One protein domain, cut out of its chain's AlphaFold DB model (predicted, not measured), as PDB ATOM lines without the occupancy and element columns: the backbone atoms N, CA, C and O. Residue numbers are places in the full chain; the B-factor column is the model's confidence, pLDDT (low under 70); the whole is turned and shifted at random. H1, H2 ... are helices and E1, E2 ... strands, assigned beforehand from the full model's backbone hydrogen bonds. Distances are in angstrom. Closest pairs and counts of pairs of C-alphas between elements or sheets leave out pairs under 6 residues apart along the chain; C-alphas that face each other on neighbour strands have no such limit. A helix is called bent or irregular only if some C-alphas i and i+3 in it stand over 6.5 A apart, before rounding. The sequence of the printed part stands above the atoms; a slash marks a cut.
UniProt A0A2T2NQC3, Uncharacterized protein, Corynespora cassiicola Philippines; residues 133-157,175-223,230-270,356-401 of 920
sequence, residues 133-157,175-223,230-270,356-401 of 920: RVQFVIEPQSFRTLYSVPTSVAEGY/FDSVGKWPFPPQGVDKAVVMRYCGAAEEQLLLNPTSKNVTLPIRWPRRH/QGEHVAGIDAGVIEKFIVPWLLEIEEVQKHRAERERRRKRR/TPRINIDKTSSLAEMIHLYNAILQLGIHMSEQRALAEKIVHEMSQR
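AT A GLANCE: This is residues 133 to 157, 175 to 223, 230 to 270 and 356 to 401 of the 920 residues of an uncharacterized protein of Corynespora cassiicola Philippines (UniProt A0A2T2NQC3). A small core is built round a short two-stranded ladder, E1 beside E2, with H3 packed on E2 and the first residues of the long helix H4 near E1; H5 of the helical hairpin H5 and H6 packs on H4. H4 runs away past H2 until its residues 258 to 270 stick out free, while H1 lies far off toward the opposite end of the longest axis, beyond the long link 139 to 150. The printed part has 161 residues, with six named helices and two named strands in the order E1 H1 H2 H3 E2 H4 H5 H6; the class is mostly helix and the sheet is parallel. The whole is only just loose, close to compact, with a radius of gyration of the C-alphas of 18.6 A, and elongated, spanning 78 by 46 by 30 A.

IN THESE COORDINATES: Find C-alpha 135 at (189.055, 228.931, 133.632), where E1, residues 135 to 138, begins. H1 holds residues 151 to 157, H2 190 to 196, H3 198 to 206, and E2 212 to 215. Look next for C-alpha 239 at (196.809, 233.576, 141.920): from there H4 runs to residue 270, 45.3 A. It has a kink of 28 degrees near residue 246 and is irregular, but only just: C-alphas 244 and 247 are 7.0 A apart. H5, residues 367 to 380, is 19.9 A long; H6, residues 384 to 400, is 24.2 A long and ends at C-alpha 400 (207.323, 225.436, 165.638).

HOW THE PARTS SIT: Begin at the sheet, where E1 and E2 are parallel at 26 degrees; N 137 and O 213 are 2.9 A apart, within hydrogen-bond range, as are N 215 and O 137 at 2.8 A. The closest C-alphas of H3 and E2, Ala 200 and Val 213, are 6.4 A apart. H5 is the hub, touching three helices. It touches H3 only at their ends, Ala 199 and Leu 380 being closest at 5.2 A. H4, with residues 241 to 245 alone, touches H5 at a steep tilt of 53 degrees, Val 241 to Leu 373 at 6.0 A between C-alphas. H5 and H6 form a hairpin and touch at a shallow tilt of 23 degrees, opposite ways, the closest C-alphas being Met 370 and Ile 394, 6.5 A. H2 touches H4, about perpendicular at 78 degrees, with C-alphas Val 192 and Glu 254 closest at 6.3 A. H4 and H6 are apart, and H1 touches no helix. Every O i to N i+4 pair is within hydrogen-bond range in H2, H3, H5 and H6; H4 has 26 of 28, and H1 has 1 of 3 beside 3 of 4 O i to N i+3 pairs.

THE WHOLE: The two C-alphas farthest apart, Tyr 157 and Arg 270, lie 78.4 A from each other. The printed part is cut between residues 157 and 175, where the C-alphas are 30.1 A apart, between residues 223 and 230, where the C-alphas are 12.4 A apart, and between residues 270 and 356, where the C-alphas are 26.0 A apart. Of the links printed whole, E1 to H1 is long. The pLDDT is under 70 at residues 140 to 157, 175 to 182, 217 to 223 and 230 to 235.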
ATOM      1  N   ARG A 133     185.442 223.666 128.925       93.25
ATOM      2  CA  ARG A 133     186.563 223.916 129.821       93.25
ATOM      3  C   ARG A 133     186.343 225.188 130.626       93.25
ATOM      4  O   ARG A 133     185.891 226.198 130.081       93.25
ATOM      5  N   VAL A 134     186.688 225.123 131.907       94.06
ATOM      6  CA  VAL A 134     186.497 226.212 132.858       94.06
ATOM      7  C   VAL A 134     187.849 226.820 133.210       94.06
ATOM      8  O   VAL A 134     188.806 226.104 133.514       94.06
ATOM      9  N   GLN A 135     187.930 228.142 133.148       93.56
ATOM     10  CA  GLN A 135     189.055 228.931 133.632       93.56
ATOM     11  C   GLN A 135     188.735 229.438 135.042       93.56
ATOM     12  O   GLN A 135     187.581 229.728 135.363       93.56
ATOM     13  N   PHE A 136     189.748 229.554 135.894       92.25
ATOM     14  CA  PHE A 136     189.609 230.313 137.131       92.25
ATOM     15  C   PHE A 136     189.786 231.797 136.802       92.25
ATOM     16  O   PHE A 136     190.622 232.165 135.980       92.25
ATOM     17  N   VAL A 137     188.975 232.650 137.416       89.88
ATOM     18  CA  VAL A 137     189.073 234.104 137.294       89.88
ATOM     19  C   VAL A 137     189.084 234.658 138.704       89.88
ATOM     20  O   VAL A 137     188.046 234.739 139.352       89.88
ATOM     21  N   ILE A 138     190.267 235.005 139.200       85.31
ATOM     22  CA  ILE A 138     190.361 235.758 140.447       85.31
ATOM     23  C   ILE A 138     189.960 237.187 140.106       85.31
ATOM     24  O   ILE A 138     190.668 237.883 139.380       85.31
ATOM     25  N   GLU A 139     188.790 237.593 140.578       80.19
ATOM     26  CA  GLU A 139     188.353 238.977 140.489       80.19
ATOM     27  C   GLU A 139     189.269 239.796 141.409       80.19
ATOM     28  O   GLU A 139     189.335 239.482 142.604       80.19
ATOM     29  N   PRO A 140     189.999 240.812 140.907       63.03
ATOM     30  CA  PRO A 140     190.862 241.618 141.754       63.03
ATOM     31  C   PRO A 140     190.003 242.304 142.814       63.03
ATOM     32  O   PRO A 140     189.175 243.172 142.539       63.03
ATOM     33  N   GLN A 141     190.188 241.854 144.049       61.03
ATOM     34  CA  GLN A 141     189.539 242.398 145.227       61.03
ATOM     35  C   GLN A 141     190.119 243.793 145.440       61.03
ATOM     36  O   GLN A 141     191.220 243.910 145.983       61.03
ATOM     37  N   SER A 142     189.445 244.837 144.947       45.31
ATOM     38  CA  SER A 142     190.016 246.181 145.025       45.31
ATOM     39  C   SER A 142     190.308 246.510 146.490       45.31
ATOM     40  O   SER A 142     189.462 246.324 147.368       45.31
ATOM     41  N   PHE A 143     191.538 246.940 146.773       41.25
ATOM     42  CA  PHE A 143     191.925 247.262 148.144       41.25
ATOM     43  C   PHE A 143     191.025 248.373 148.695       41.25
ATOM     44  O   PHE A 143     190.602 248.304 149.840       41.25
ATOM     45  N   ARG A 144     190.648 249.322 147.825       38.72
ATOM     46  CA  ARG A 144     189.693 250.393 148.107       38.72
ATOM     47  C   ARG A 144     188.382 249.829 148.659       38.72
ATOM     48  O   ARG A 144     188.091 250.075 149.817       38.72
ATOM     49  N   THR A 145     187.675 248.972 147.918       43.78
ATOM     50  CA  THR A 145     186.432 248.347 148.413       43.78
ATOM     51  C   THR A 145     186.641 247.605 149.741       43.78
ATOM     52  O   THR A 145     185.853 247.772 150.660       43.78
ATOM     53  N   LEU A 146     187.739 246.856 149.916       37.00
ATOM     54  CA  LEU A 146     188.026 246.094 151.150       37.00
ATOM     55  C   LEU A 146     188.236 246.917 152.448       37.00
ATOM     56  O   LEU A 146     188.375 246.287 153.512       37.00
ATOM     57  N   TYR A 147     188.291 248.257 152.374       39.88
ATOM     58  CA  TYR A 147     188.528 249.159 153.518       39.88
ATOM     59  C   TYR A 147     187.767 250.500 153.492       39.88
ATOM     60  O   TYR A 147     187.525 251.052 154.566       39.88
ATOM     61  N   SER A 148     187.376 251.023 152.324       35.72
ATOM     62  CA  SER A 148     186.743 252.341 152.198       35.72
ATOM     63  C   SER A 148     185.323 252.352 152.758       35.72
ATOM     64  O   SER A 148     184.515 251.479 152.444       35.72
ATOM     65  N   VAL A 149     184.993 253.387 153.531       38.12
ATOM     66  CA  VAL A 149     183.633 253.611 154.045       38.12
ATOM     67  C   VAL A 149     182.651 253.777 152.869       38.12
ATOM     68  O   VAL A 149     182.957 254.534 151.946       38.12
ATOM     69  N   PRO A 150     181.472 253.116 152.866       42.12
ATOM     70  CA  PRO A 150     180.514 253.236 151.769       42.12
ATOM     71  C   PRO A 150     180.040 254.683 151.572       42.12
ATOM     72  O   PRO A 150     179.755 255.394 152.539       42.12
ATOM     73  N   THR A 151     179.917 255.104 150.310       46.88
ATOM     74  CA  THR A 151     179.719 256.507 149.891       46.88
ATOM     75  C   THR A 151     178.507 257.188 150.533       46.88
ATOM     76  O   THR A 151     178.566 258.371 150.851       46.88
ATOM     77  N   SER A 152     177.454 256.426 150.837       45.50
ATOM     78  CA  SER A 152     176.254 256.891 151.546       45.50
ATOM     79  C   SER A 152     176.516 257.417 152.966       45.50
ATOM     80  O   SER A 152     175.670 258.093 153.544       45.50
ATOM     81  N   VAL A 153     177.678 257.116 153.559       46.84
ATOM     82  CA  VAL A 153     178.121 257.723 154.826       46.84
ATOM     83  C   VAL A 153     178.810 259.068 154.576       46.84
ATOM     84  O   VAL A 153     178.655 259.977 155.385       46.84
ATOM     85  N   ALA A 154     179.522 259.231 153.455       45.75
ATOM     86  CA  ALA A 154     180.165 260.494 153.078       45.75
ATOM     87  C   ALA A 154     179.137 261.573 152.686       45.75
ATOM     88  O   ALA A 154     179.288 262.730 153.079       45.75
ATOM     89  N   GLU A 155     178.049 261.179 152.012       48.97
ATOM     90  CA  GLU A 155     176.891 262.041 151.707       48.97
ATOM     91  C   GLU A 155     176.337 262.735 152.969       48.97
ATOM     92  O   GLU A 155     175.997 263.918 152.941       48.97
ATOM     93  N   GLY A 156     176.332 262.037 154.112       50.50
ATOM     94  CA  GLY A 156     175.880 262.570 155.402       50.50
ATOM     95  C   GLY A 156     176.771 263.656 156.025       50.50
ATOM     96  O   GLY A 156     176.339 264.310 156.973       50.50
ATOM     97  N   TYR A 157     177.987 263.873 155.510       46.22
ATOM     98  CA  TYR A 157     178.923 264.897 156.000       46.22
ATOM     99  C   TYR A 157     178.958 266.175 155.148       46.22
ATOM    100  O   TYR A 157     179.681 267.110 155.489       46.22
ATOM    101  N   PHE A 175     194.906 247.767 137.719       44.66
ATOM    102  CA  PHE A 175     194.209 246.480 137.782       44.66
ATOM    103  C   PHE A 175     193.092 246.375 136.719       44.66
ATOM    104  O   PHE A 175     192.347 245.398 136.719       44.66
ATOM    105  N   ASP A 176     193.019 247.317 135.770       39.62
ATOM    106  CA  ASP A 176     192.365 247.170 134.459       39.62
ATOM    107  C   ASP A 176     193.067 246.116 133.593       39.62
ATOM    108  O   ASP A 176     192.434 245.436 132.777       39.62
ATOM    109  N   SER A 177     194.334 245.823 133.911       43.66
ATOM    110  CA  SER A 177     194.790 244.438 133.871       43.66
ATOM    111  C   SER A 177     194.059 243.602 134.939       43.66
ATOM    112  O   SER A 177     194.646 243.101 135.902       43.66
ATOM    113  N   VAL A 178     192.759 243.353 134.702       50.38
ATOM    114  CA  VAL A 178     192.041 242.186 135.234       50.38
ATOM    115  C   VAL A 178     192.665 240.999 134.520       50.38
ATOM    116  O   VAL A 178     192.156 240.481 133.520       50.38
ATOM    117  N   GLY A 179     193.873 240.667 134.970       47.69
ATOM    118  CA  GLY A 179     194.746 239.727 134.318       47.69
ATOM    119  C   GLY A 179     193.994 238.422 134.194       47.69
ATOM    120  O   GLY A 179     193.651 237.795 135.195       47.69
ATOM    121  N   LYS A 180     193.761 237.991 132.954       54.69
ATOM    122  CA  LYS A 180     193.506 236.582 132.676       54.69
ATOM    123  C   LYS A 180     194.815 235.869 132.984       54.69
ATOM    124  O   LYS A 180     195.644 235.689 132.093       54.69
ATOM    125  N   TRP A 181     195.021 235.601 134.274       60.47
ATOM    126  CA  TRP A 181     196.202 234.935 134.801       60.47
ATOM    127  C   TRP A 181     196.447 233.672 133.974       60.47
ATOM    128  O   TRP A 181     195.469 233.031 133.571       60.47
ATOM    129  N   PRO A 182     197.712 233.329 133.678       57.56
ATOM    130  CA  PRO A 182     198.074 232.308 132.700       57.56
ATOM    131  C   PRO A 182     197.847 230.872 133.204       57.56
ATOM    132  O   PRO A 182     198.600 229.957 132.868       57.56
ATOM    133  N   PHE A 183     196.731 230.647 133.908       73.44
ATOM    134  CA  PHE A 183     196.039 229.367 133.922       73.44
ATOM    135  C   PHE A 183     196.090 228.763 132.511       73.44
ATOM    136  O   PHE A 183     195.848 229.482 131.533       73.44
ATOM    137  N   PRO A 184     196.405 227.460 132.383       76.12
ATOM    138  CA  PRO A 184     196.648 226.830 131.094       76.12
ATOM    139  C   PRO A 184     195.483 227.165 130.158       76.12
ATOM    140  O   PRO A 184     194.336 226.936 130.542       76.12
ATOM    141  N   PRO A 185     195.728 227.708 128.949       79.62
ATOM    142  CA  PRO A 185     194.680 228.348 128.143       79.62
ATOM    143  C   PRO A 185     193.549 227.386 127.751       79.62
ATOM    144  O   PRO A 185     192.445 227.813 127.422       79.62
ATOM    145  N   GLN A 186     193.825 226.083 127.842       86.69
ATOM    146  CA  GLN A 186     192.883 224.983 127.683       86.69
ATOM    147  C   GLN A 186     191.824 224.904 128.795       86.69
ATOM    148  O   GLN A 186     190.760 224.371 128.523       86.69
ATOM    149  N   GLY A 187     192.076 225.410 130.009       92.44
ATOM    150  CA  GLY A 187     191.209 225.291 131.191       92.44
ATOM    151  C   GLY A 187     191.159 223.883 131.806       92.44
ATOM    152  O   GLY A 187     191.768 222.936 131.305       92.44
ATOM    153  N   VAL A 188     190.394 223.724 132.887       94.75
ATOM    154  CA  VAL A 188     190.117 222.428 133.545       94.75
ATOM    155  C   VAL A 188     188.758 221.892 133.073       94.75
ATOM    156  O   VAL A 188     187.864 222.677 132.751       94.75
ATOM    157  N   ASP A 189     188.570 220.571 132.997       94.88
ATOM    158  CA  ASP A 189     187.254 219.988 132.700       94.88
ATOM    159  C   ASP A 189     186.183 220.377 133.747       94.88
ATOM    160  O   ASP A 189     186.392 220.279 134.960       94.88
ATOM    161  N   LYS A 190     185.006 220.810 133.272       94.62
ATOM    162  CA  LYS A 190     183.908 221.302 134.120       94.62
ATOM    163  C   LYS A 190     183.374 220.251 135.089       94.62
ATOM    164  O   LYS A 190     183.125 220.582 136.246       94.62
ATOM    165  N   ALA A 191     183.233 218.999 134.653       93.62
ATOM    166  CA  ALA A 191     182.751 217.920 135.507       93.62
ATOM    167  C   ALA A 191     183.780 217.558 136.591       93.62
ATOM    168  O   ALA A 191     183.396 217.155 137.687       93.62
ATOM    169  N   VAL A 192     185.079 217.759 136.334       95.19
ATOM    170  CA  VAL A 192     186.124 217.617 137.361       95.19
ATOM    171  C   VAL A 192     186.029 218.729 138.405       95.19
ATOM    172  O   VAL A 192     185.964 218.421 139.594       95.19
ATOM    173  N   VAL A 193     185.951 219.998 137.985       95.56
ATOM    174  CA  VAL A 193     185.805 221.135 138.914       95.56
ATOM    175  C   VAL A 193     184.552 220.973 139.777       95.56
ATOM    176  O   VAL A 193     184.646 221.001 141.002       95.56
ATOM    177  N   MET A 194     183.397 220.721 139.155       94.50
ATOM    178  CA  MET A 194     182.120 220.534 139.856       94.50
ATOM    179  C   MET A 194     182.131 219.342 140.825       94.50
ATOM    180  O   MET A 194     181.431 219.367 141.827       94.50
ATOM    181  N   ARG A 195     182.926 218.295 140.567       93.88
ATOM    182  CA  ARG A 195     182.976 217.096 141.423       93.88
ATOM    183  C   ARG A 195     183.842 217.253 142.677       93.88
ATOM    184  O   ARG A 195     183.618 216.521 143.640       93.88
ATOM    185  N   TYR A 196     184.837 218.141 142.663       95.25
ATOM    186  CA  TYR A 196     185.817 218.267 143.754       95.25
ATOM    187  C   TYR A 196     185.816 219.618 144.469       95.25
ATOM    188  O   TYR A 196     186.319 219.683 145.588       95.25
ATOM    189  N   CYS A 197     185.239 220.659 143.867       95.69
ATOM    190  CA  CYS A 197     185.141 222.009 144.416       95.69
ATOM    191  C   CYS A 197     183.657 222.353 144.636       95.69
ATOM    192  O   CYS A 197     183.008 222.870 143.731       95.69
ATOM    193  N   GLY A 198     183.094 222.051 145.810       93.81
ATOM    194  CA  GLY A 198     181.642 222.118 146.045       93.81
ATOM    195  C   GLY A 198     181.021 223.511 145.876       93.81
ATOM    196  O   GLY A 198     179.929 223.636 145.333       93.81
ATOM    197  N   ALA A 199     181.730 224.582 146.244       90.75
ATOM    198  CA  ALA A 199     181.228 225.940 146.011       90.75
ATOM    199  C   ALA A 199     181.299 226.323 144.517       90.75
ATOM    200  O   ALA A 199     180.452 227.069 144.020       90.75
ATOM    201  N   ALA A 200     182.252 225.752 143.768       91.81
ATOM    202  CA  ALA A 200     182.275 225.858 142.312       91.81
ATOM    203  C   ALA A 200     181.202 224.970 141.651       91.81
ATOM    204  O   ALA A 200     180.683 225.369 140.612       91.81
ATOM    205  N   GLU A 201     180.812 223.828 142.244       94.00
ATOM    206  CA  GLU A 201     179.606 223.082 141.841       94.00
ATOM    207  C   GLU A 201     178.405 224.027 141.863       94.00
ATOM    208  O   GLU A 201     177.783 224.227 140.827       94.00
ATOM    209  N   GLU A 202     178.128 224.689 142.989       90.38
ATOM    210  CA  GLU A 202     176.970 225.584 143.117       90.38
ATOM    211  C   GLU A 202     177.012 226.777 142.145       90.38
ATOM    212  O   GLU A 202     176.010 227.056 141.478       90.38
ATOM    213  N   GLN A 203     178.168 227.435 141.967       90.81
ATOM    214  CA  GLN A 203     178.307 228.516 140.978       90.81
ATOM    215  C   GLN A 203     178.031 228.030 139.543       90.81
ATOM    216  O   GLN A 203     177.362 228.718 138.763       90.81
ATOM    217  N   LEU A 204     178.532 226.844 139.186       92.12
ATOM    218  CA  LEU A 204     178.428 226.268 137.844       92.12
ATOM    219  C   LEU A 204     177.097 225.538 137.590       92.12
ATOM    220  O   LEU A 204     176.712 225.409 136.429       92.12
ATOM    221  N   LEU A 205     176.386 225.106 138.636       90.31
ATOM    222  CA  LEU A 205     175.004 224.611 138.582       90.31
ATOM    223  C   LEU A 205     174.027 225.742 138.256       90.31
ATOM    224  O   LEU A 205     173.106 225.542 137.466       90.31
ATOM    225  N   LEU A 206     174.234 226.914 138.865       88.94
ATOM    226  CA  LEU A 206     173.390 228.095 138.675       88.94
ATOM    227  C   LEU A 206     173.732 228.851 137.383       88.94
ATOM    228  O   LEU A 206     172.836 229.388 136.741       88.94
ATOM    229  N   ASN A 207     174.997 228.816 136.948       90.56
ATOM    230  CA  ASN A 207     175.435 229.320 135.644       90.56
ATOM    231  C   ASN A 207     176.031 228.185 134.778       90.56
ATOM    232  O   ASN A 207     177.252 228.122 134.569       90.56
ATOM    233  N   PRO A 208     175.198 227.275 134.226       91.00
ATOM    234  CA  PRO A 208     175.664 226.111 133.464       91.00
ATOM    235  C   PRO A 208     176.402 226.485 132.171       91.00
ATOM    236  O   PRO A 208     177.290 225.749 131.740       91.00
ATOM    237  N   THR A 209     176.122 227.657 131.601       91.62
ATOM    238  CA  THR A 209     176.839 228.232 130.450       91.62
ATOM    239  C   THR A 209     178.176 228.886 130.812       91.62
ATOM    240  O   THR A 209     178.972 229.150 129.909       91.62
ATOM    241  N   SER A 210     178.465 229.132 132.099       92.00
ATOM    242  CA  SER A 210     179.718 229.777 132.503       92.00
ATOM    243  C   SER A 210     180.932 228.908 132.180       92.00
ATOM    244  O   SER A 210     180.975 227.715 132.510       92.00
ATOM    245  N   LYS A 211     181.930 229.563 131.577       93.19
ATOM    246  CA  LYS A 211     183.298 229.076 131.347       93.19
ATOM    247  C   LYS A 211     184.284 229.573 132.411       93.19
ATOM    248  O   LYS A 211     185.465 229.265 132.319       93.19
ATOM    249  N   ASN A 212     183.806 230.314 133.412       92.56
ATOM    250  CA  ASN A 212     184.622 230.883 134.481       92.56
ATOM    251  C   ASN A 212     184.107 230.403 135.849       92.56
ATOM    252  O   ASN A 212     182.903 230.489 136.109       92.56
ATOM    253  N   VAL A 213     185.009 229.961 136.729       92.25
ATOM    254  CA  VAL A 213     184.790 230.007 138.186       92.25
ATOM    255  C   VAL A 213     185.369 231.329 138.656       92.25
ATOM    256  O   VAL A 213     186.576 231.535 138.504       92.25
ATOM    257  N   THR A 214     184.543 232.226 139.194       89.25
ATOM    258  CA  THR A 214     185.075 233.468 139.766       89.25
ATOM    259  C   THR A 214     185.446 233.273 141.228       89.25
ATOM    260  O   THR A 214     184.740 232.601 141.977       89.25
ATOM    261  N   LEU A 215     186.598 233.816 141.615       84.25
ATOM    262  CA  LEU A 215     187.147 233.752 142.961       84.25
ATOM    263  C   LEU A 215     187.335 235.182 143.488       84.25
ATOM    264  O   LEU A 215     187.980 235.975 142.804       84.25
ATOM    265  N   PRO A 216     186.790 235.541 144.664       78.75
ATOM    266  CA  PRO A 216     186.017 234.705 145.589       78.75
ATOM    267  C   PRO A 216     184.713 234.177 144.984       78.75
ATOM    268  O   PRO A 216     184.076 234.869 144.191       78.75
ATOM    269  N   ILE A 217     184.276 232.980 145.395       67.31
ATOM    270  CA  ILE A 217     182.972 232.462 144.955       67.31
ATOM    271  C   ILE A 217     181.877 233.283 145.636       67.31
ATOM    272  O   ILE A 217     181.471 233.019 146.770       67.31
ATOM    273  N   ARG A 218     181.406 234.316 144.929       65.62
ATOM    274  CA  ARG A 218     180.274 235.144 145.342       65.62
ATOM    275  C   ARG A 218     179.026 234.266 145.389       65.62
ATOM    276  O   ARG A 218     178.458 233.943 144.348       65.62
ATOM    277  N   TRP A 219     178.602 233.867 146.587       51.47
ATOM    278  CA  TRP A 219     177.412 233.033 146.737       51.47
ATOM    279  C   TRP A 219     176.178 233.794 146.225       51.47
ATOM    280  O   TRP A 219     175.865 234.853 146.775       51.47
ATOM    281  N   PRO A 220     175.434 233.276 145.233       39.00
ATOM    282  CA  PRO A 220     174.271 233.952 144.662       39.00
ATOM    283  C   PRO A 220     173.033 233.790 145.557       39.00
ATOM    284  O   PRO A 220     171.994 233.279 145.145       39.00
ATOM    285  N   ARG A 221     173.128 234.236 146.815       40.16
ATOM    286  CA  ARG A 221     171.934 234.546 147.604       40.16
ATOM    287  C   ARG A 221     171.448 235.924 147.179       40.16
ATOM    288  O   ARG A 221     172.151 236.906 147.407       40.16
ATOM    289  N   ARG A 222     170.225 236.002 146.647       37.66
ATOM    290  CA  ARG A 222     169.422 237.231 146.718       37.66
ATOM    291  C   ARG A 222     169.105 237.508 148.188       37.66
ATOM    292  O   ARG A 222     168.082 237.082 148.712       37.66
ATOM    293  N   HIS A 223     170.047 238.145 148.869       36.16
ATOM    294  CA  HIS A 223     169.792 238.861 150.110       36.16
ATOM    295  C   HIS A 223     169.542 240.313 149.710       36.16
ATOM    296  O   HIS A 223     170.477 241.109 149.699       36.16
ATOM    297  N   GLN A 230     177.344 246.704 151.031       43.97
ATOM    298  CA  GLN A 230     178.156 247.859 151.458       43.97
ATOM    299  C   GLN A 230     179.162 247.498 152.579       43.97
ATOM    300  O   GLN A 230     179.249 248.192 153.591       43.97
ATOM    301  N   GLY A 231     179.826 246.345 152.479       45.22
ATOM    302  CA  GLY A 231     180.651 245.812 153.569       45.22
ATOM    303  C   GLY A 231     181.571 244.683 153.122       45.22
ATOM    304  O   GLY A 231     181.318 243.498 153.392       45.22
ATOM    305  N   GLU A 232     182.623 245.054 152.402       51.09
ATOM    306  CA  GLU A 232     183.529 244.161 151.692       51.09
ATOM    307  C   GLU A 232     184.540 243.500 152.639       51.09
ATOM    308  O   GLU A 232     185.675 243.930 152.845       51.09
ATOM    309  N   HIS A 233     184.116 242.390 153.234       50.94
ATOM    310  CA  HIS A 233     184.970 241.517 154.036       50.94
ATOM    311  C   HIS A 233     185.169 240.208 153.296       50.94
ATOM    312  O   HIS A 233     184.473 239.222 153.531       50.94
ATOM    313  N   VAL A 234     186.096 240.224 152.346       58.31
ATOM    314  CA  VAL A 234     186.388 239.059 151.522       58.31
ATOM    315  C   VAL A 234     187.900 238.922 151.307       58.31
ATOM    316  O   VAL A 234     188.674 239.837 151.600       58.31
ATOM    317  N   ALA A 235     188.319 237.685 151.057       66.75
ATOM    318  CA  ALA A 235     189.560 237.135 151.583       66.75
ATOM    319  C   ALA A 235     190.565 236.845 150.464       66.75
ATOM    320  O   ALA A 235     190.375 235.904 149.690       66.75
ATOM    321  N   GLY A 236     191.653 237.618 150.409       78.31
ATOM    322  CA  GLY A 236     192.616 237.594 149.304       78.31
ATOM    323  C   GLY A 236     193.210 236.210 149.009       78.31
ATOM    324  O   GLY A 236     193.805 235.563 149.877       78.31
ATOM    325  N   ILE A 237     193.080 235.759 147.761       84.25
ATOM    326  CA  ILE A 237     193.748 234.553 147.260       84.25
ATOM    327  C   ILE A 237     194.892 234.978 146.338       84.25
ATOM    328  O   ILE A 237     194.682 235.760 145.416       84.25
ATOM    329  N   ASP A 238     196.085 234.428 146.567       88.38
ATOM    330  CA  ASP A 238     197.192 234.522 145.618       88.38
ATOM    331  C   ASP A 238     196.910 233.652 144.378       88.38
ATOM    332  O   ASP A 238     196.662 232.446 144.479       88.38
ATOM    333  N   ALA A 239     196.972 234.262 143.195       89.25
ATOM    334  CA  ALA A 239     196.809 233.576 141.920       89.25
ATOM    335  C   ALA A 239     197.901 232.534 141.661       89.25
ATOM    336  O   ALA A 239     197.595 231.436 141.181       89.25
ATOM    337  N   GLY A 240     199.143 232.832 142.058       91.31
ATOM    338  CA  GLY A 240     200.276 231.922 141.913       91.31
ATOM    339  C   GLY A 240     200.053 230.608 142.657       91.31
ATOM    340  O   GLY A 240     200.428 229.548 142.166       91.31
ATOM    341  N   VAL A 241     199.355 230.636 143.793       92.62
ATOM    342  CA  VAL A 241     198.988 229.440 144.563       92.62
ATOM    343  C   VAL A 241     197.940 228.574 143.843       92.62
ATOM    344  O   VAL A 241     198.057 227.345 143.841       92.62
ATOM    345  N   ILE A 242     196.944 229.164 143.175       92.56
ATOM    346  CA  ILE A 242     195.969 228.377 142.394       92.56
ATOM    347  C   ILE A 242     196.652 227.720 141.187       92.56
ATOM    348  O   ILE A 242     196.446 226.530 140.933       92.56
ATOM    349  N   GLU A 243     197.496 228.473 140.480       92.31
ATOM    350  CA  GLU A 243     198.247 228.004 139.311       92.31
ATOM    351  C   GLU A 243     199.284 226.922 139.676       92.31
ATOM    352  O   GLU A 243     199.392 225.909 138.988       92.31
ATOM    353  N   LYS A 244     200.004 227.087 140.794       93.31
ATOM    354  CA  LYS A 244     201.083 226.188 141.247       93.31
ATOM    355  C   LYS A 244     200.586 224.883 141.877       93.31
ATOM    356  O   LYS A 244     201.286 223.872 141.786       93.31
ATOM    357  N   PHE A 245     199.418 224.887 142.528       95.12
ATOM    358  CA  PHE A 245     198.949 223.748 143.333       95.12
ATOM    359  C   PHE A 245     197.591 223.183 142.902       95.12
ATOM    360  O   PHE A 245     197.469 221.969 142.748       95.12
ATOM    361  N   ILE A 246     196.575 224.030 142.708       95.31
ATOM    362  CA  ILE A 246     195.186 223.569 142.529       95.31
ATOM    363  C   ILE A 246     194.931 223.112 141.092       95.31
ATOM    364  O   ILE A 246     194.383 222.031 140.881       95.31
ATOM    365  N   VAL A 247     195.352 223.891 140.093       95.06
ATOM    366  CA  VAL A 247     195.152 223.523 138.682       95.06
ATOM    367  C   VAL A 247     195.903 222.237 138.294       95.06
ATOM    368  O   VAL A 247     195.260 221.364 137.709       95.06
ATOM    369  N   PRO A 248     197.191 222.033 138.645       95.56
ATOM    370  CA  PRO A 248     197.892 220.784 138.349       95.56
ATOM    371  C   PRO A 248     197.229 219.563 138.999       95.56
ATOM    372  O   PRO A 248     197.084 218.534 138.351       95.56
ATOM    373  N   TRP A 249     196.757 219.699 140.243       96.06
ATOM    374  CA  TRP A 249     196.028 218.650 140.961       96.06
ATOM    375  C   TRP A 249     194.691 218.290 140.290       96.06
ATOM    376  O   TRP A 249     194.373 217.112 140.128       96.06
ATOM    377  N   LEU A 250     193.922 219.285 139.832       96.31
ATOM    378  CA  LEU A 250     192.682 219.042 139.089       96.31
ATOM    379  C   LEU A 250     192.936 218.388 137.719       96.31
ATOM    380  O   LEU A 250     192.143 217.547 137.297       96.31
ATOM    381  N   LEU A 251     194.036 218.727 137.039       95.56
ATOM    382  CA  LEU A 251     194.432 218.085 135.779       95.56
ATOM    383  C   LEU A 251     194.892 216.632 135.994       95.56
ATOM    384  O   LEU A 251     194.476 215.750 135.248       95.56
ATOM    385  N   GLU A 252     195.650 216.350 137.057       95.50
ATOM    386  CA  GLU A 252     196.027 214.984 137.461       95.50
ATOM    387  C   GLU A 252     194.777 214.130 137.768       95.50
ATOM    388  O   GLU A 252     194.648 212.991 137.312       95.50
ATOM    389  N   ILE A 253     193.786 214.709 138.456       95.31
ATOM    390  CA  ILE A 253     192.467 214.092 138.669       95.31
ATOM    391  C   ILE A 253     191.717 213.851 137.348       95.31
ATOM    392  O   ILE A 253     191.044 212.825 137.207       95.31
ATOM    393  N   GLU A 254     191.790 214.776 136.389       94.81
ATOM    394  CA  GLU A 254     191.167 214.638 135.068       94.81
ATOM    395  C   GLU A 254     191.772 213.458 134.286       94.81
ATOM    396  O   GLU A 254     191.039 212.658 133.698       94.81
ATOM    397  N   GLU A 255     193.095 213.293 134.326       94.56
ATOM    398  CA  GLU A 255     193.803 212.163 133.712       94.56
ATOM    399  C   GLU A 255     193.459 210.828 134.384       94.56
ATOM    400  O   GLU A 255     193.100 209.867 133.692       94.56
ATOM    401  N   VAL A 256     193.442 210.773 135.721       92.88
ATOM    402  CA  VAL A 256     192.998 209.584 136.471       92.88
ATOM    403  C   VAL A 256     191.541 209.226 136.148       92.88
ATOM    404  O   VAL A 256     191.217 208.046 135.993       92.88
ATOM    405  N   GLN A 257     190.650 210.210 135.975       91.75
ATOM    406  CA  GLN A 257     189.265 209.951 135.560       91.75
ATOM    407  C   GLN A 257     189.161 209.416 134.128       91.75
ATOM    408  O   GLN A 257     188.429 208.448 133.912       91.75
ATOM    409  N   LYS A 258     189.912 209.970 133.165       91.75
ATOM    410  CA  LYS A 258     189.976 209.429 131.793       91.75
ATOM    411  C   LYS A 258     190.477 207.987 131.785       91.75
ATOM    412  O   LYS A 258     189.877 207.143 131.125       91.75
ATOM    413  N   HIS A 259     191.532 207.691 132.545       91.81
ATOM    414  CA  HIS A 259     192.108 206.351 132.635       91.81
ATOM    415  C   HIS A 259     191.137 205.342 133.274       91.81
ATOM    416  O   HIS A 259     190.952 204.248 132.738       91.81
ATOM    417  N   ARG A 260     190.439 205.723 134.355       90.31
ATOM    418  CA  ARG A 260     189.363 204.912 134.959       90.31
ATOM    419  C   ARG A 260     188.201 204.679 133.989       90.31
ATOM    420  O   ARG A 260     187.732 203.549 133.868       90.31
ATOM    421  N   ALA A 261     187.762 205.710 133.263       89.44
ATOM    422  CA  ALA A 261     186.706 205.588 132.257       89.44
ATOM    423  C   ALA A 261     187.114 204.660 131.098       89.44
ATOM    424  O   ALA A 261     186.311 203.844 130.653       89.44
ATOM    425  N   GLU A 262     188.365 204.732 130.643       92.81
ATOM    426  CA  GLU A 262     188.887 203.877 129.575       92.81
ATOM    427  C   GLU A 262     189.064 202.416 130.020       92.81
ATOM    428  O   GLU A 262     188.618 201.508 129.315       92.81
ATOM    429  N   ARG A 263     189.598 202.164 131.224       90.06
ATOM    430  CA  ARG A 263     189.600 200.821 131.842       90.06
ATOM    431  C   ARG A 263     188.182 200.239 131.918       90.06
ATOM    432  O   ARG A 263     187.970 199.081 131.563       90.06
ATOM    433  N   GLU A 264     187.194 201.049 132.294       92.56
ATOM    434  CA  GLU A 264     185.785 200.648 132.356       92.56
ATOM    435  C   GLU A 264     185.160 200.396 130.966       92.56
ATOM    436  O   GLU A 264     184.360 199.466 130.818       92.56
ATOM    437  N   ARG A 265     185.544 201.148 129.919       91.06
ATOM    438  CA  ARG A 265     185.168 200.831 128.526       91.06
ATOM    439  C   ARG A 265     185.760 199.500 128.078       91.06
ATOM    440  O   ARG A 265     185.032 198.683 127.518       91.06
ATOM    441  N   ARG A 266     187.051 199.261 128.340       92.12
ATOM    442  CA  ARG A 266     187.738 197.999 128.009       92.12
ATOM    443  C   ARG A 266     187.097 196.810 128.720       92.12
ATOM    444  O   ARG A 266     186.827 195.803 128.071       92.12
ATOM    445  N   ARG A 267     186.759 196.952 130.007       93.19
ATOM    446  CA  ARG A 267     186.009 195.943 130.771       93.19
ATOM    447  C   ARG A 267     184.654 195.648 130.124       93.19
ATOM    448  O   ARG A 267     184.400 194.504 129.766       93.19
ATOM    449  N   LYS A 268     183.835 196.674 129.869       94.62
ATOM    450  CA  LYS A 268     182.524 196.529 129.203       94.62
ATOM    451  C   LYS A 268     182.615 195.973 127.782       94.62
ATOM    452  O   LYS A 268     181.686 195.309 127.326       94.62
ATOM    453  N   ARG A 269     183.712 196.236 127.068       93.38
ATOM    454  CA  ARG A 269     183.992 195.647 125.755       93.38
ATOM    455  C   ARG A 269     184.274 194.148 125.880       93.38
ATOM    456  O   ARG A 269     183.550 193.379 125.255       93.38
ATOM    457  N   ARG A 270     185.207 193.742 126.751       92.00
ATOM    458  CA  ARG A 270     185.489 192.323 127.042       92.00
ATOM    459  C   ARG A 270     184.238 191.587 127.531       92.00
ATOM    460  O   ARG A 270     183.945 190.499 127.054       92.00
ATOM    461  N   THR A 356     192.281 209.128 145.257       88.25
ATOM    462  CA  THR A 356     192.358 210.343 144.451       88.25
ATOM    463  C   THR A 356     193.748 210.944 144.639       88.25
ATOM    464  O   THR A 356     194.219 210.955 145.783       88.25
ATOM    465  N   PRO A 357     194.378 211.492 143.582       93.44
ATOM    466  CA  PRO A 357     195.521 212.381 143.734       93.44
ATOM    467  C   PRO A 357     195.287 213.377 144.869       93.44
ATOM    468  O   PRO A 357     194.194 213.941 144.995       93.44
ATOM    469  N   ARG A 358     196.296 213.567 145.715       93.88
ATOM    470  CA  ARG A 358     196.271 214.566 146.788       93.88
ATOM    471  C   ARG A 358     196.932 215.845 146.318       93.88
ATOM    472  O   ARG A 358     197.841 215.804 145.489       93.88
ATOM    473  N   ILE A 359     196.535 216.973 146.896       93.38
ATOM    474  CA  ILE A 359     197.256 218.227 146.659       93.38
ATOM    475  C   ILE A 359     198.694 218.042 147.169       93.38
ATOM    476  O   ILE A 359     198.913 217.614 148.304       93.38
ATOM    477  N   ASN A 360     199.693 218.331 146.330       93.19
ATOM    478  CA  ASN A 360     201.100 218.142 146.690       93.19
ATOM    479  C   ASN A 360     201.591 219.299 147.578       93.19
ATOM    480  O   ASN A 360     202.286 220.216 147.136       93.19
ATOM    481  N   ILE A 361     201.198 219.236 148.849       88.94
ATOM    482  CA  ILE A 361     201.506 220.232 149.879       88.94
ATOM    483  C   ILE A 361     203.015 220.243 150.219       88.94
ATOM    484  O   ILE A 361     203.525 221.201 150.786       88.94
ATOM    485  N   ASP A 362     203.804 219.235 149.842       85.62
ATOM    486  CA  ASP A 362     205.260 219.261 150.069       85.62
ATOM    487  C   ASP A 362     206.027 220.156 149.083       85.62
ATOM    488  O   ASP A 362     207.209 220.425 149.281       85.62
ATOM    489  N   LYS A 363     205.328 220.718 148.087       76.12
ATOM    490  CA  LYS A 363     205.813 221.818 147.239       76.12
ATOM    491  C   LYS A 363     205.493 223.224 147.789       76.12
ATOM    492  O   LYS A 363     205.919 224.200 147.170       76.12
ATOM    493  N   THR A 364     204.743 223.367 148.892       75.12
ATOM    494  CA  THR A 364     204.545 224.679 149.548       75.12
ATOM    495  C   THR A 364     205.784 225.014 150.376       75.12
ATOM    496  O   THR A 364     206.100 224.310 151.336       75.12
ATOM    497  N   SER A 365     206.486 226.076 149.994       77.62
ATOM    498  CA  SER A 365     207.777 226.484 150.560       77.62
ATOM    499  C   SER A 365     207.664 227.467 151.730       77.62
ATOM    500  O   SER A 365     208.602 227.555 152.521       77.62
ATOM    501  N   SER A 366     206.545 228.182 151.879       95.12
ATOM    502  CA  SER A 366     206.311 229.102 153.002       95.12
ATOM    503  C   SER A 366     204.976 228.867 153.718       95.12
ATOM    504  O   SER A 366     204.037 228.285 153.174       95.12
ATOM    505  N   LEU A 367     204.889 229.355 154.960       94.88
ATOM    506  CA  LEU A 367     203.643 229.369 155.733       94.88
ATOM    507  C   LEU A 367     202.576 230.241 155.049       94.88
ATOM    508  O   LEU A 367     201.420 229.830 154.976       94.88
ATOM    509  N   ALA A 368     202.974 231.372 154.460       94.06
ATOM    510  CA  ALA A 368     202.089 232.229 153.678       94.06
ATOM    511  C   ALA A 368     201.474 231.516 152.455       94.06
ATOM    512  O   ALA A 368     200.263 231.598 152.249       94.06
ATOM    513  N   GLU A 369     202.263 230.742 151.694       94.69
ATOM    514  CA  GLU A 369     201.738 229.912 150.595       94.69
ATOM    515  C   GLU A 369     200.711 228.892 151.097       94.69
ATOM    516  O   GLU A 369     199.677 228.699 150.460       94.69
ATOM    517  N   MET A 370     200.963 228.253 152.246       96.19
ATOM    518  CA  MET A 370     200.016 227.302 152.836       96.19
ATOM    519  C   MET A 370     198.715 227.981 153.285       96.19
ATOM    520  O   MET A 370     197.640 227.438 153.037       96.19
ATOM    521  N   ILE A 371     198.785 229.172 153.887       95.56
ATOM    522  CA  ILE A 371     197.603 229.941 154.315       95.56
ATOM    523  C   ILE A 371     196.769 230.386 153.105       95.56
ATOM    524  O   ILE A 371     195.554 230.173 153.095       95.56
ATOM    525  N   HIS A 372     197.395 230.924 152.051       94.12
ATOM    526  CA  HIS A 372     196.691 231.249 150.805       94.12
ATOM    527  C   HIS A 372     196.094 230.002 150.134       94.12
ATOM    528  O   HIS A 372     194.968 230.066 149.640       94.12
ATOM    529  N   LEU A 373     196.799 228.864 150.149       95.56
ATOM    530  CA  LEU A 373     196.301 227.607 149.581       95.56
ATOM    531  C   LEU A 373     195.084 227.098 150.356       95.56
ATOM    532  O   LEU A 373     194.106 226.671 149.749       95.56
ATOM    533  N   TYR A 374     195.102 227.208 151.682       96.19
ATOM    534  CA  TYR A 374     193.977 226.834 152.528       96.19
ATOM    535  C   TYR A 374     192.775 227.763 152.314       96.19
ATOM    536  O   TYR A 374     191.663 227.275 152.130       96.19
ATOM    537  N   ASN A 375     192.994 229.079 152.206       94.19
ATOM    538  CA  ASN A 375     191.950 230.041 151.834       94.19
ATOM    539  C   ASN A 375     191.327 229.723 150.456       94.19
ATOM    540  O   ASN A 375     190.105 229.719 150.313       94.19
ATOM    541  N   ALA A 376     192.144 229.383 149.455       94.00
ATOM    542  CA  ALA A 376     191.664 228.981 148.134       94.00
ATOM    543  C   ALA A 376     190.843 227.676 148.178       94.00
ATOM    544  O   ALA A 376     189.774 227.594 147.576       94.00
ATOM    545  N   ILE A 377     191.311 226.674 148.928       95.19
ATOM    546  CA  ILE A 377     190.627 225.388 149.138       95.19
ATOM    547  C   ILE A 377     189.283 225.584 149.860       95.19
ATOM    548  O   ILE A 377     188.290 224.975 149.455       95.19
ATOM    549  N   LEU A 378     189.222 226.458 150.871       93.69
ATOM    550  CA  LEU A 378     187.980 226.839 151.553       93.69
ATOM    551  C   LEU A 378     186.990 227.514 150.595       93.69
ATOM    552  O   LEU A 378     185.841 227.085 150.505       93.69
ATOM    553  N   GLN A 379     187.429 228.531 149.846       91.44
ATOM    554  CA  GLN A 379     186.559 229.296 148.944       91.44
ATOM    555  C   GLN A 379     186.065 228.489 147.737       91.44
ATOM    556  O   GLN A 379     184.945 228.703 147.282       91.44
ATOM    557  N   LEU A 380     186.855 227.530 147.248       93.50
ATOM    558  CA  LEU A 380     186.422 226.560 146.236       93.50
ATOM    559  C   LEU A 380     185.483 225.480 146.802       93.50
ATOM    560  O   LEU A 380     184.833 224.770 146.035       93.50
ATOM    561  N   GLY A 381     185.401 225.327 148.127       94.31
ATOM    562  CA  GLY A 381     184.682 224.227 148.771       94.31
ATOM    563  C   GLY A 381     185.316 222.863 148.481       94.31
ATOM    564  O   GLY A 381     184.597 221.884 148.278       94.31
ATOM    565  N   ILE A 382     186.651 222.795 148.402       95.25
ATOM    566  CA  ILE A 382     187.379 221.539 148.178       95.25
ATOM    567  C   ILE A 382     187.197 220.599 149.377       95.25
ATOM    568  O   ILE A 382     187.120 221.040 150.523       95.25
ATOM    569  N   HIS A 383     187.107 219.294 149.110       93.31
ATOM    570  CA  HIS A 383     186.749 218.274 150.099       93.31
ATOM    571  C   HIS A 383     187.606 218.289 151.387       93.31
ATOM    572  O   HIS A 383     188.822 218.503 151.365       93.31
ATOM    573  N   MET A 384     186.965 217.961 152.519       91.69
ATOM    574  CA  MET A 384     187.542 217.984 153.874       91.69
ATOM    575  C   MET A 384     188.844 217.183 154.051       91.69
ATOM    576  O   MET A 384     189.576 217.443 155.005       91.69
ATOM    577  N   SER A 385     189.144 216.207 153.186       92.38
ATOM    578  CA  SER A 385     190.407 215.453 153.238       92.38
ATOM    579  C   SER A 385     191.623 216.344 152.978       92.38
ATOM    580  O   SER A 385     192.584 216.298 153.745       92.38
ATOM    581  N   GLU A 386     191.550 217.194 151.952       93.56
ATOM    582  CA  GLU A 386     192.661 218.060 151.551       93.56
ATOM    583  C   GLU A 386     192.744 219.284 152.469       93.56
ATOM    584  O   GLU A 386     193.836 219.629 152.922       93.56
ATOM    585  N   GLN A 387     191.587 219.860 152.845       94.38
ATOM    586  CA  GLN A 387     191.505 220.889 153.895       94.38
ATOM    587  C   GLN A 387     192.222 220.429 155.164       94.38
ATOM    588  O   GLN A 387     193.084 221.133 155.681       94.38
ATOM    589  N   ARG A 388     191.892 219.228 155.656       94.12
ATOM    590  CA  ARG A 388     192.462 218.701 156.896       94.12
ATOM    591  C   ARG A 388     193.960 218.435 156.780       94.12
ATOM    592  O   ARG A 388     194.685 218.800 157.698       94.12
ATOM    593  N   ALA A 389     194.422 217.828 155.686       93.50
ATOM    594  CA  ALA A 389     195.846 217.541 155.494       93.50
ATOM    595  C   ALA A 389     196.695 218.826 155.463       93.50
ATOM    596  O   ALA A 389     197.762 218.880 156.076       93.50
ATOM    597  N   LEU A 390     196.200 219.877 154.802       95.44
ATOM    598  CA  LEU A 390     196.864 221.177 154.773       95.44
ATOM    599  C   LEU A 390     196.769 221.906 156.120       95.44
ATOM    600  O   LEU A 390     197.780 222.416 156.600       95.44
ATOM    601  N   ALA A 391     195.599 221.907 156.763       95.50
ATOM    602  CA  ALA A 391     195.421 222.506 158.082       95.50
ATOM    603  C   ALA A 391     196.336 221.859 159.128       95.50
ATOM    604  O   ALA A 391     196.990 222.579 159.872       95.50
ATOM    605  N   GLU A 392     196.455 220.527 159.156       94.12
ATOM    606  CA  GLU A 392     197.368 219.815 160.063       94.12
ATOM    607  C   GLU A 392     198.841 220.211 159.830       94.12
ATOM    608  O   GLU A 392     199.598 220.313 160.799       94.12
ATOM    609  N   LYS A 393     199.245 220.529 158.587       94.75
ATOM    610  CA  LYS A 393     200.596 221.036 158.277       94.75
ATOM    611  C   LYS A 393     200.794 222.507 158.666       94.75
ATOM    612  O   LYS A 393     201.816 222.823 159.267       94.75
ATOM    613  N   ILE A 394     199.820 223.385 158.399       95.56
ATOM    614  CA  ILE A 394     199.817 224.788 158.867       95.56
ATOM    615  C   ILE A 394     199.945 224.822 160.391       95.56
ATOM    616  O   ILE A 394     200.838 225.466 160.933       95.56
ATOM    617  N   VAL A 395     199.100 224.053 161.078       94.69
ATOM    618  CA  VAL A 395     199.111 223.853 162.531       94.69
ATOM    619  C   VAL A 395     200.484 223.403 163.029       94.69
ATOM    620  O   VAL A 395     201.006 223.970 163.990       94.69
ATOM    621  N   HIS A 396     201.098 222.425 162.360       93.25
ATOM    622  CA  HIS A 396     202.428 221.942 162.717       93.25
ATOM    623  C   HIS A 396     203.503 223.032 162.571       93.25
ATOM    624  O   HIS A 396     204.240 223.281 163.524       93.25
ATOM    625  N   GLU A 397     203.549 223.730 161.437       94.38
ATOM    626  CA  GLU A 397     204.488 224.832 161.171       94.38
ATOM    627  C   GLU A 397     204.337 225.985 162.167       94.38
ATOM    628  O   GLU A 397     205.315 226.415 162.778       94.38
ATOM    629  N   MET A 398     203.107 226.448 162.401       93.62
ATOM    630  CA  MET A 398     202.825 227.493 163.387       93.62
ATOM    631  C   MET A 398     203.225 227.065 164.807       93.62
ATOM    632  O   MET A 398     203.682 227.890 165.595       93.62
ATOM    633  N   SER A 399     203.105 225.777 165.150       89.94
ATOM    634  CA  SER A 399     203.537 225.260 166.458       89.94
ATOM    635  C   SER A 399     205.060 225.261 166.663       89.94
ATOM    636  O   SER A 399     205.507 225.223 167.809       89.94
ATOM    637  N   GLN A 400     205.854 225.356 165.587       91.19
ATOM    638  CA  GLN A 400     207.323 225.436 165.638       91.19
ATOM    639  C   GLN A 400     207.877 226.873 165.605       91.19
ATOM    640  O   GLN A 400     209.055 227.075 165.893       91.19
ATOM    641  N   ARG A 401     207.053 227.865 165.248       91.88
ATOM    642  CA  ARG A 401     207.435 229.275 165.033       91.88
ATOM    643  C   ARG A 401     207.070 230.158 166.235       91.88
ATOM    644  O   ARG A 401     206.147 229.822 166.978       91.88
TER     645      ARG A 401